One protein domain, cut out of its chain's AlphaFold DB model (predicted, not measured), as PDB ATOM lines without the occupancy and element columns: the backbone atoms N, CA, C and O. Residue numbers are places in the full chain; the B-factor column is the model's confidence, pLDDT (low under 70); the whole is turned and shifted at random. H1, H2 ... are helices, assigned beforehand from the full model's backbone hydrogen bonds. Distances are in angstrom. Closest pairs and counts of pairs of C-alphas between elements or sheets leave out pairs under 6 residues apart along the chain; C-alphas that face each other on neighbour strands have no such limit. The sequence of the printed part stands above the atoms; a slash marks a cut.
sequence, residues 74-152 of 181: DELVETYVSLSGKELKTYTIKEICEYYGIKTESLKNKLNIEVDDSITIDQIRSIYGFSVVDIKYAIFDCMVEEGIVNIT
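AT A GLANCE: This is residues 74 to 152 of the 181 residues of an uncharacterized protein of Methanococcus maripaludis (UniProt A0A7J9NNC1). A small helical body is built round one longer helix, H5, with H1 on one side of it and H3 on the opposite side, both at steep angles; H2 crosses next to H3, and H4 sits beyond the beginning of H5. From H1 a long link, residues 81 to 92, swings past the beginning of H5 to reach H2, and the last residues run out to Thr 152, at one far end of the domain. The printed part has 79 residues with five named helices, H1 to H5 in order along it, and no named strand; the class is all helix. The whole is compact, with a radius of gyration of the C-alphas of 11.4 A, and its outline is elongated, 35 by 22 by 19 A.

IN THESE COORDINATES: Find C-alpha 74 at (219.573, 215.064, 88.248); here H1 begins, residues 74 to 80, 10.0 A from first to last C-alpha. After the long link you come to H2, residues 93 to 100, 10.9 A long, which begins with C-alpha 93 at (209.413, 233.556, 93.794). H3 follows as residues 104 to 111, 10.8 A, and H4 as residues 121 to 128, 10.5 A. Last comes H5, residues 132 to 145, the longest helix at 20.1 A; find its end in C-alpha 145 at (220.763, 224.037, 102.961).

HOW THE PARTS SIT: Begin at H1, which touches H5 at a steep tilt of 64 degrees, the same way; H5 does this with residues 136 to 140 alone, and the closest C-alphas are those of Val 77 and Phe 140, 6.1 A apart. H1 is apart from H2, H3 and H4. Look next at Cys 97 and Thr 104, whose C-alphas, 5.7 A apart, are the closest where H2 touches H3; the two helices are about perpendicular, at 79 degrees. H3 touches H5 at a steep tilt of 58 degrees, opposite ways, with the C-alphas of Ser 106 and Cys 142 closest at 6.2 A. The helix packing is mostly crossed: no touching pair is at a shallow tilt. H2 and H5 are close but not clearly touching, with the C-alphas of Tyr 100 and Met 143 closest at 7.3 A. H4 touches no helix but is near H5, where the closest C-alphas, those of Arg 125 and Val 132, are 7.4 A apart. In H1, H2, H3, H4 and H5 every O i to N i+4 pair is within hydrogen-bond range.

THE WHOLE: The two C-alphas farthest apart are those of Ile 127 and Thr 152, 35.4 A. The printed part, residues 74 to 152, has no cut. The link from H1 to H2 is long, that from H3 to H4 is short, and those from H2 to H3 and from H4 to H5 are tight. The mean pLDDT of the printed part is 85.2; look for values under 70 at residue 147 and residues 150 to 152.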
ATOM      1  N   ASP A  74     220.699 214.729  89.126       74.31
ATOM      2  CA  ASP A  74     219.573 215.064  88.248       74.31
ATOM      3  C   ASP A  74     218.302 214.294  88.626       74.31
ATOM      4  O   ASP A  74     217.206 214.846  88.619       74.31
ATOM      5  N   GLU A  75     218.458 213.030  89.013       77.12
ATOM      6  CA  GLU A  75     217.365 212.171  89.466       77.12
ATOM      7  C   GLU A  75     216.823 212.643  90.818       77.12
ATOM      8  O   GLU A  75     215.611 212.738  91.001       77.12
ATOM      9  N   LEU A  76     217.708 213.031  91.743       78.75
ATOM     10  CA  LEU A  76     217.314 213.639  93.013       78.75
ATOM     11  C   LEU A  76     216.566 214.958  92.782       78.75
ATOM     12  O   LEU A  76     215.516 215.184  93.374       78.75
ATOM     13  N   VAL A  77     217.053 215.814  91.890       77.19
ATOM     14  CA  VAL A  77     216.413 217.101  91.594       77.19
ATOM     15  C   VAL A  77     215.030 216.898  90.990       77.19
ATOM     16  O   VAL A  77     214.093 217.553  91.429       77.19
ATOM     17  N   GLU A  78     214.863 215.985  90.036       82.38
ATOM     18  CA  GLU A  78     213.537 215.679  89.483       82.38
ATOM     19  C   GLU A  78     212.608 215.028  90.524       82.38
ATOM     20  O   GLU A  78     211.410 215.306  90.538       82.38
ATOM     21  N   THR A  79     213.158 214.242  91.455       82.31
ATOM     22  CA  THR A  79     212.397 213.626  92.554       82.31
ATOM     23  C   THR A  79     211.882 214.664  93.555       82.31
ATOM     24  O   THR A  79     210.721 214.624  93.964       82.31
ATOM     25  N   TYR A  80     212.736 215.598  93.982       77.00
ATOM     26  CA  TYR A  80     212.408 216.561  95.037       77.00
ATOM     27  C   TYR A  80     211.798 217.863  94.502       77.00
ATOM     28  O   TYR A  80     211.005 218.502  95.194       77.00
ATOM     29  N   VAL A  81     212.107 218.241  93.259       87.50
ATOM     30  CA  VAL A  81     211.538 219.402  92.562       87.50
ATOM     31  C   VAL A  81     210.496 218.920  91.554       87.50
ATOM     32  O   VAL A  81     210.682 218.963  90.338       87.50
ATOM     33  N   SER A  82     209.366 218.483  92.109       83.38
ATOM     34  CA  SER A  82     208.255 217.834  91.399       83.38
ATOM     35  C   SER A  82     207.559 218.687  90.332       83.38
ATOM     36  O   SER A  82     206.861 218.149  89.475       83.38
ATOM     37  N   LEU A  83     207.701 220.017  90.370       78.62
ATOM     38  CA  LEU A  83     207.024 220.891  89.420       78.62
ATOM     39  C   LEU A  83     207.650 220.754  88.035       78.62
ATOM     40  O   LEU A  83     208.867 220.888  87.846       78.62
ATOM     41  N   SER A  84     206.794 220.559  87.031       82.62
ATOM     42  CA  SER A  84     207.264 220.509  85.657       82.62
ATOM     43  C   SER A  84     207.873 221.849  85.256       82.62
ATOM     44  O   SER A  84     207.491 222.927  85.719       82.62
ATOM     45  N   GLY A  85     208.782 221.809  84.285       74.50
ATOM     46  CA  GLY A  85     209.395 223.021  83.763       74.50
ATOM     47  C   GLY A  85     208.419 224.005  83.113       74.50
ATOM     48  O   GLY A  85     208.832 225.114  82.800       74.50
ATOM     49  N   LYS A  86     207.158 223.627  82.858       78.19
ATOM     50  CA  LYS A  86     206.100 224.537  82.389       78.19
ATOM     51  C   LYS A  86     205.371 225.179  83.561       78.19
ATOM     52  O   LYS A  86     205.176 226.389  83.532       78.19
ATOM     53  N   GLU A  87     205.021 224.386  84.567       82.19
ATOM     54  CA  GLU A  87     204.378 224.867  85.790       82.19
ATOM     55  C   GLU A  87     205.300 225.818  86.533       82.19
ATOM     56  O   GLU A  87     204.901 226.935  86.815       82.19
ATOM     57  N   LEU A  88     206.574 225.461  86.715       85.88
ATOM     58  CA  LEU A  88     207.543 226.292  87.428       85.88
ATOM     59  C   LEU A  88     207.572 227.745  86.919       85.88
ATOM     60  O   LEU A  88     207.714 228.682  87.695       85.88
ATOM     61  N   LYS A  89     207.384 227.949  85.610       86.19
ATOM     62  CA  LYS A  89     207.413 229.266  84.951       86.19
ATOM     63  C   LYS A  89     206.257 230.171  85.352       86.19
ATOM     64  O   LYS A  89     206.405 231.388  85.263       86.19
ATOM     65  N   THR A  90     205.118 229.594  85.723       89.81
ATOM     66  CA  THR A  90     203.911 230.352  86.062       89.81
ATOM     67  C   THR A  90     203.923 230.844  87.502       89.81
ATOM     68  O   THR A  90     203.147 231.737  87.820       89.81
ATOM     69  N   TYR A  91     204.791 230.285  88.349       90.25
ATOM     70  CA  TYR A  91     204.897 230.633  89.761       90.25
ATOM     71  C   TYR A  91     205.771 231.870  89.952       90.25
ATOM     72  O   TYR A  91     206.722 232.120  89.201       90.25
ATOM     73  N   THR A  92     205.450 232.631  90.988       95.88
ATOM     74  CA  THR A  92     206.298 233.688  91.539       95.88
ATOM     75  C   THR A  92     207.379 233.126  92.461       95.88
ATOM     76  O   THR A  92     207.281 231.984  92.916       95.88
ATOM     77  N   ILE A  93     208.411 233.924  92.773       93.69
ATOM     78  CA  ILE A  93     209.413 233.556  93.794       93.69
ATOM     79  C   ILE A  93     208.723 233.221  95.114       93.69
ATOM     80  O   ILE A  93     209.061 232.234  95.761       93.69
ATOM     81  N   LYS A  94     207.738 234.028  95.508       93.31
ATOM     82  CA  LYS A  94     206.994 233.789  96.738       93.31
ATOM     83  C   LYS A  94     206.304 232.430  96.731       93.31
ATOM     84  O   LYS A  94     206.510 231.638  97.644       93.31
ATOM     85  N   GLU A  95     205.516 232.159  95.694       92.31
ATOM     86  CA  GLU A  95     204.721 230.933  95.602       92.31
ATOM     87  C   GLU A  95     205.608 229.690  95.529       92.31
ATOM     88  O   GLU A  95     205.287 228.683  96.154       92.31
ATOM     89  N   ILE A  96     206.735 229.750  94.808       92.62
ATOM     90  CA  ILE A  96     207.640 228.600  94.714       92.62
ATOM     91  C   ILE A  96     208.345 228.320  96.041       92.62
ATOM     92  O   ILE A  96     208.502 227.165  96.434       92.62
ATOM     93  N   CYS A  97     208.729 229.378  96.758       91.25
ATOM     94  CA  CYS A  97     209.382 229.249  98.052       91.25
ATOM     95  C   CYS A  97     208.413 228.708  99.107       91.25
ATOM     96  O   CYS A  97     208.761 227.793  99.848       91.25
ATOM     97  N   GLU A  98     207.169 229.195  99.114       91.06
ATOM     98  CA  GLU A  98     206.101 228.662  99.966       91.06
ATOM     99  C   GLU A  98     205.780 227.195  99.641       91.06
ATOM    100  O   GLU A  98     205.575 226.405 100.561       91.06
ATOM    101  N   TYR A  99     205.784 226.813  98.358       88.75
ATOM    102  CA  TYR A  99     205.510 225.441  97.921       88.75
ATOM    103  C   TYR A  99     206.551 224.439  98.439       88.75
ATOM    104  O   TYR A  99     206.187 223.384  98.953       88.75
ATOM    105  N   TYR A 100     207.839 224.776  98.335       86.00
ATOM    106  CA  TYR A 100     208.932 223.902  98.777       86.00
ATOM    107  C   TYR A 100     209.360 224.123 100.231       86.00
ATOM    108  O   TYR A 100     210.211 223.391 100.728       86.00
ATOM    109  N   GLY A 101     208.781 225.107 100.922       89.25
ATOM    110  CA  GLY A 101     209.117 225.439 102.305       89.25
ATOM    111  C   GLY A 101     210.478 226.122 102.488       89.25
ATOM    112  O   GLY A 101     210.986 226.134 103.605       89.25
ATOM    113  N   ILE A 102     211.059 226.677 101.421       90.62
ATOM    114  CA  ILE A 102     212.332 227.419 101.446       90.62
ATOM    115  C   ILE A 102     212.087 228.919 101.650       90.62
ATOM    116  O   ILE A 102     210.991 229.430 101.409       90.62
ATOM    117  N   LYS A 103     213.109 229.670 102.064       92.56
ATOM    118  CA  LYS A 103     213.026 231.134 102.162       92.56
ATOM    119  C   LYS A 103     213.291 231.783 100.808       92.56
ATOM    120  O   LYS A 103     214.201 231.395 100.076       92.56
ATOM    121  N   THR A 104     212.560 232.861 100.528       93.88
ATOM    122  CA  THR A 104     212.741 233.676  99.315       93.88
ATOM    123  C   THR A 104     214.166 234.206  99.189       93.88
ATOM    124  O   THR A 104     214.759 234.143  98.115       93.88
ATOM    125  N   GLU A 105     214.751 234.652 100.299       92.44
ATOM    126  CA  GLU A 105     216.125 235.156 100.341       92.44
ATOM    127  C   GLU A 105     217.166 234.076 100.022       92.44
ATOM    128  O   GLU A 105     218.145 234.372  99.343       92.44
ATOM    129  N   SER A 106     216.949 232.821 100.432       90.12
ATOM    130  CA  SER A 106     217.852 231.714 100.084       90.12
ATOM    131  C   SER A 106     217.914 231.538  98.569       90.12
ATOM    132  O   SER A 106     218.995 231.564  97.982       90.12
ATOM    133  N   LEU A 107     216.751 231.476  97.911       92.00
ATOM    134  CA  LEU A 107     216.676 231.305  96.461       92.00
ATOM    135  C   LEU A 107     217.245 232.512  95.700       92.00
ATOM    136  O   LEU A 107     217.970 232.337  94.720       92.00
ATOM    137  N   LYS A 108     216.958 233.739  96.153       93.50
ATOM    138  CA  LYS A 108     217.503 234.960  95.539       93.50
ATOM    139  C   LYS A 108     219.022 235.031  95.644       93.50
ATOM    140  O   LYS A 108     219.680 235.317  94.647       93.50
ATOM    141  N   ASN A 109     219.571 234.734  96.821       89.62
ATOM    142  CA  ASN A 109     221.013 234.716  97.047       89.62
ATOM    143  C   ASN A 109     221.683 233.622  96.212       89.62
ATOM    144  O   ASN A 109     222.709 233.880  95.586       89.62
ATOM    145  N   LYS A 110     221.069 232.434  96.132       88.75
ATOM    146  CA  LYS A 110     221.574 231.315  95.328       88.75
ATOM    147  C   LYS A 110     221.651 231.650  93.841       88.75
ATOM    148  O   LYS A 110     222.627 231.312  93.179       88.75
ATOM    149  N   LEU A 111     220.638 232.346  93.325       88.06
ATOM    150  CA  LEU A 111     220.591 232.811  91.938       88.06
ATOM    151  C   LEU A 111     221.330 234.144  91.725       88.06
ATOM    152  O   LEU A 111     221.449 234.589  90.587       88.06
ATOM    153  N   ASN A 112     221.833 234.783  92.786       91.44
ATOM    154  CA  ASN A 112     222.441 236.112  92.752       91.44
ATOM    155  C   ASN A 112     221.557 237.149  92.020       91.44
ATOM    156  O   ASN A 112     222.012 237.863  91.122       91.44
ATOM    157  N   ILE A 113     220.271 237.193  92.386       89.44
ATOM    158  CA  ILE A 113     219.268 238.105  91.817       89.44
ATOM    159  C   ILE A 113     218.724 239.066  92.872       89.44
ATOM    160  O   ILE A 113     218.500 238.693  94.019       89.44
ATOM    161  N   GLU A 114     218.429 240.295  92.454       93.31
ATOM    162  CA  GLU A 114     217.789 241.309  93.294       93.31
ATOM    163  C   GLU A 114     216.465 241.723  92.646       93.31
ATOM    164  O   GLU A 114     216.411 242.546  91.730       93.31
ATOM    165  N   VAL A 115     215.386 241.059  93.059       92.00
ATOM    166  CA  VAL A 115     214.040 241.213  92.493       92.00
ATOM    167  C   VAL A 115     212.972 241.099  93.582       92.00
ATOM    168  O   VAL A 115     213.212 240.535  94.652       92.00
ATOM    169  N   ASP A 116     211.787 241.635  93.297       94.94
ATOM    170  CA  ASP A 116     210.615 241.517  94.166       94.94
ATOM    171  C   ASP A 116     210.081 240.073  94.210       94.94
ATOM    172  O   ASP A 116     210.162 239.345  93.220       94.94
ATOM    173  N   ASP A 117     209.492 239.669  95.337       94.38
ATOM    174  CA  ASP A 117     208.970 238.311  95.547       94.38
ATOM    175  C   ASP A 117     207.808 237.947  94.602       94.38
ATOM    176  O   ASP A 117     207.535 236.765  94.380       94.38
ATOM    177  N   SER A 118     207.120 238.948  94.043       94.25
ATOM    178  CA  SER A 118     205.994 238.777  93.116       94.25
ATOM    179  C   SER A 118     206.404 238.523  91.663       94.25
ATOM    180  O   SER A 118     205.535 238.310  90.816       94.25
ATOM    181  N   ILE A 119     207.702 238.541  91.345       92.75
ATOM    182  CA  ILE A 119     208.176 238.269  89.987       92.75
ATOM    183  C   ILE A 119     208.060 236.776  89.656       92.75
ATOM    184  O   ILE A 119     208.334 235.923  90.502       92.75
ATOM    185  N   THR A 120     207.678 236.449  88.419       95.56
ATOM    186  CA  THR A 120     207.569 235.051  87.980       95.56
ATOM    187  C   THR A 120     208.920 234.450  87.614       95.56
ATOM    188  O   THR A 120     209.837 235.137  87.154       95.56
ATOM    189  N   ILE A 121     209.032 233.129  87.729       90.94
ATOM    190  CA  ILE A 121     210.224 232.397  87.293       90.94
ATOM    191  C   ILE A 121     210.499 232.594  85.789       90.94
ATOM    192  O   ILE A 121     211.658 232.626  85.365       90.94
ATOM    193  N   ASP A 122     209.462 232.760  84.958       91.62
ATOM    194  CA  ASP A 122     209.635 233.075  83.531       91.62
ATOM    195  C   ASP A 122     210.325 234.422  83.297       91.62
ATOM    196  O   ASP A 122     211.216 234.531  82.448       91.62
ATOM    197  N   GLN A 123     209.968 235.429  84.095       89.50
ATOM    198  CA  GLN A 123     210.591 236.745  84.045       89.50
ATOM    199  C   GLN A 123     212.046 236.691  84.521       89.50
ATOM    200  O   GLN A 123     212.913 237.241  83.846       89.50
ATOM    201  N   ILE A 124     212.343 235.976  85.612       87.69
ATOM    202  CA  ILE A 124     213.717 235.817  86.122       87.69
ATOM    203  C   ILE A 124     214.622 235.193  85.061       87.69
ATOM    204  O   ILE A 124     215.669 235.756  84.744       87.69
ATOM    205  N   ARG A 125     214.206 234.074  84.457       87.94
ATOM    206  CA  ARG A 125     214.958 233.454  83.354       87.94
ATOM    207  C   ARG A 125     215.184 234.434  82.210       87.94
ATOM    208  O   ARG A 125     216.278 234.477  81.657       87.94
ATOM    209  N   SER A 126     214.158 235.191  81.835       84.06
ATOM    210  CA  SER A 126     214.243 236.112  80.700       84.06
ATOM    211  C   SER A 126     215.196 237.281  80.965       84.06
ATOM    212  O   SER A 126     215.868 237.734  80.044       84.06
ATOM    213  N   ILE A 127     215.269 237.756  82.212       86.94
ATOM    214  CA  ILE A 127     216.121 238.883  82.617       86.94
ATOM    215  C   ILE A 127     217.570 238.432  82.837       86.94
ATOM    216  O   ILE A 127     218.492 239.092  82.366       86.94
ATOM    217  N   TYR A 128     217.768 237.317  83.541       82.88
ATOM    218  CA  TYR A 128     219.082 236.882  84.026       82.88
ATOM    219  C   TYR A 128     219.699 235.733  83.215       82.88
ATOM    220  O   TYR A 128     220.860 235.395  83.418       82.88
ATOM    221  N   GLY A 129     218.960 235.143  82.273       83.25
ATOM    222  CA  GLY A 129     219.473 234.113  81.365       83.25
ATOM    223  C   GLY A 129     219.533 232.696  81.945       83.25
ATOM    224  O   GLY A 129     220.190 231.842  81.357       83.25
ATOM    225  N   PHE A 130     218.854 232.422  83.063       80.69
ATOM    226  CA  PHE A 130     218.828 231.087  83.675       80.69
ATOM    227  C   PHE A 130     217.991 230.089  82.881       80.69
ATOM    228  O   PHE A 130     216.869 230.392  82.479       80.69
ATOM    229  N   SER A 131     218.459 228.856  82.716       82.50
ATOM    230  CA  SER A 131     217.584 227.789  82.236       82.50
ATOM    231  C   SER A 131     216.582 227.377  83.326       82.50
ATOM    232  O   SER A 131     216.724 227.699  84.501       82.50
ATOM    233  N   VAL A 132     215.524 226.656  82.943       81.75
ATOM    234  CA  VAL A 132     214.588 226.066  83.922       81.75
ATOM    235  C   VAL A 132     215.319 225.088  84.849       81.75
ATOM    236  O   VAL A 132     214.992 225.013  86.027       81.75
ATOM    237  N   VAL A 133     216.306 224.370  84.311       80.50
ATOM    238  CA  VAL A 133     217.082 223.357  85.031       80.50
ATOM    239  C   VAL A 133     217.955 224.011  86.102       80.50
ATOM    240  O   VAL A 133     217.921 223.578  87.247       80.50
ATOM    241  N   ASP A 134     218.626 225.123  85.782       81.81
ATOM    242  CA  ASP A 134     219.433 225.875  86.761       81.81
ATOM    243  C   ASP A 134     218.594 226.329  87.964       81.81
ATOM    244  O   ASP A 134     219.048 226.313  89.106       81.81
ATOM    245  N   ILE A 135     217.337 226.707  87.711       86.12
ATOM    246  CA  ILE A 135     216.406 227.131  88.759       86.12
ATOM    247  C   ILE A 135     215.953 225.933  89.597       86.12
ATOM    248  O   ILE A 135     215.860 226.060  90.815       86.12
ATOM    249  N   LYS A 136     215.716 224.766  88.983       86.69
ATOM    250  CA  LYS A 136     215.430 223.533  89.733       86.69
ATOM    251  C   LYS A 136     216.592 223.153  90.652       86.69
ATOM    252  O   LYS A 136     216.356 222.862  91.819       86.69
ATOM    253  N   TYR A 137     217.832 223.229  90.168       83.81
ATOM    254  CA  TYR A 137     219.014 222.993  91.001       83.81
ATOM    255  C   TYR A 137     219.111 223.982  92.159       83.81
ATOM    256  O   TYR A 137     219.313 223.573  93.296       83.81
ATOM    257  N   ALA A 138     218.888 225.275  91.903       85.12
ATOM    258  CA  ALA A 138     218.908 226.281  92.959       85.12
ATOM    259  C   ALA A 138     217.839 226.026  94.037       85.12
ATOM    260  O   ALA A 138     218.115 226.188  95.221       85.12
ATOM    261  N   ILE A 139     216.635 225.599  93.642       88.50
ATOM    262  CA  ILE A 139     215.571 225.219  94.583       88.50
ATOM    263  C   ILE A 139     216.002 224.012  95.416       88.50
ATOM    264  O   ILE A 139     215.898 224.056  96.640       88.50
ATOM    265  N   PHE A 140     216.501 222.959  94.767       86.62
ATOM    266  CA  PHE A 140     216.943 221.748  95.451       86.62
ATOM    267  C   PHE A 140     218.070 222.032  96.448       86.62
ATOM    268  O   PHE A 140     217.998 221.604  97.597       86.62
ATOM    269  N   ASP A 141     219.060 222.826  96.052       82.81
ATOM    270  CA  ASP A 141     220.136 223.251  96.940       82.81
ATOM    271  C   ASP A 141     219.598 224.011  98.157       82.81
ATOM    272  O   ASP A 141     219.967 223.687  99.282       82.81
ATOM    273  N   CYS A 142     218.668 224.956  97.970       84.56
ATOM    274  CA  CYS A 142     218.019 225.643  99.090       84.56
ATOM    275  C   CYS A 142     217.296 224.662 100.027       84.56
ATOM    276  O   CYS A 142     217.348 224.818 101.244       84.56
ATOM    277  N   MET A 143     216.638 223.630  99.486       81.44
ATOM    278  CA  MET A 143     215.980 222.600 100.297       81.44
ATOM    279  C   MET A 143     216.987 221.801 101.133       81.44
ATOM    280  O   MET A 143     216.686 221.447 102.273       81.44
ATOM    281  N   VAL A 144     218.179 221.531 100.598       78.81
ATOM    282  CA  VAL A 144     219.260 220.858 101.332       78.81
ATOM    283  C   VAL A 144     219.861 221.783 102.396       78.81
ATOM    284  O   VAL A 144     219.980 221.383 103.552       78.81
ATOM    285  N   GLU A 145     220.178 223.036 102.048       78.44
ATOM    286  CA  GLU A 145     220.763 224.037 102.961       78.44
ATOM    287  C   GLU A 145     219.854 224.340 104.154       78.44
ATOM    288  O   GLU A 145     220.321 224.510 105.282       78.44
ATOM    289  N   GLU A 146     218.543 224.403 103.916       80.81
ATOM    290  CA  GLU A 146     217.548 224.671 104.954       80.81
ATOM    291  C   GLU A 146     217.124 223.411 105.726       80.81
ATOM    292  O   GLU A 146     216.344 223.505 106.677       80.81
ATOM    293  N   GLY A 147     217.662 222.238 105.369       69.88
ATOM    294  CA  GLY A 147     217.395 220.967 106.046       69.88
ATOM    295  C   GLY A 147     216.009 220.382 105.763       69.88
ATOM    296  O   GLY A 147     215.515 219.567 106.544       69.88
ATOM    297  N   ILE A 148     215.373 220.795 104.665       73.75
ATOM    298  CA  ILE A 148     214.097 220.253 104.173       73.75
ATOM    299  C   ILE A 148     214.323 218.864 103.573       73.75
ATOM    300  O   ILE A 148     213.534 217.946 103.802       73.75
ATOM    301  N   VAL A 149     215.426 218.702 102.840       73.94
ATOM    302  CA  VAL A 149     215.877 217.423 102.287       73.94
ATOM    303  C   VAL A 149     217.174 217.025 102.973       73.94
ATOM    304  O   VAL A 149     218.139 217.783 102.987       73.94
ATOM    305  N   ASN A 150     217.206 215.817 103.532       68.94
ATOM    306  CA  ASN A 150     218.391 215.278 104.189       68.94
ATOM    307  C   ASN A 150     219.055 214.237 103.281       68.94
ATOM    308  O   ASN A 150     218.595 213.098 103.206       68.94
ATOM    309  N   ILE A 151     220.127 214.627 102.592       66.44
ATOM    310  CA  ILE A 151     220.926 213.715 101.766       66.44
ATOM    311  C   ILE A 151     222.064 213.180 102.636       66.44
ATOM    312  O   ILE A 151     222.931 213.934 103.069       66.44
ATOM    313  N   THR A 152     222.069 211.881 102.921       53.06
ATOM    314  CA  THR A 152     223.200 211.235 103.603       53.06
ATOM    315  C   THR A 152     224.300 210.886 102.597       53.06
ATOM    316  O   THR A 152     223.991 210.409 101.509       53.06
TER     317      THR A 152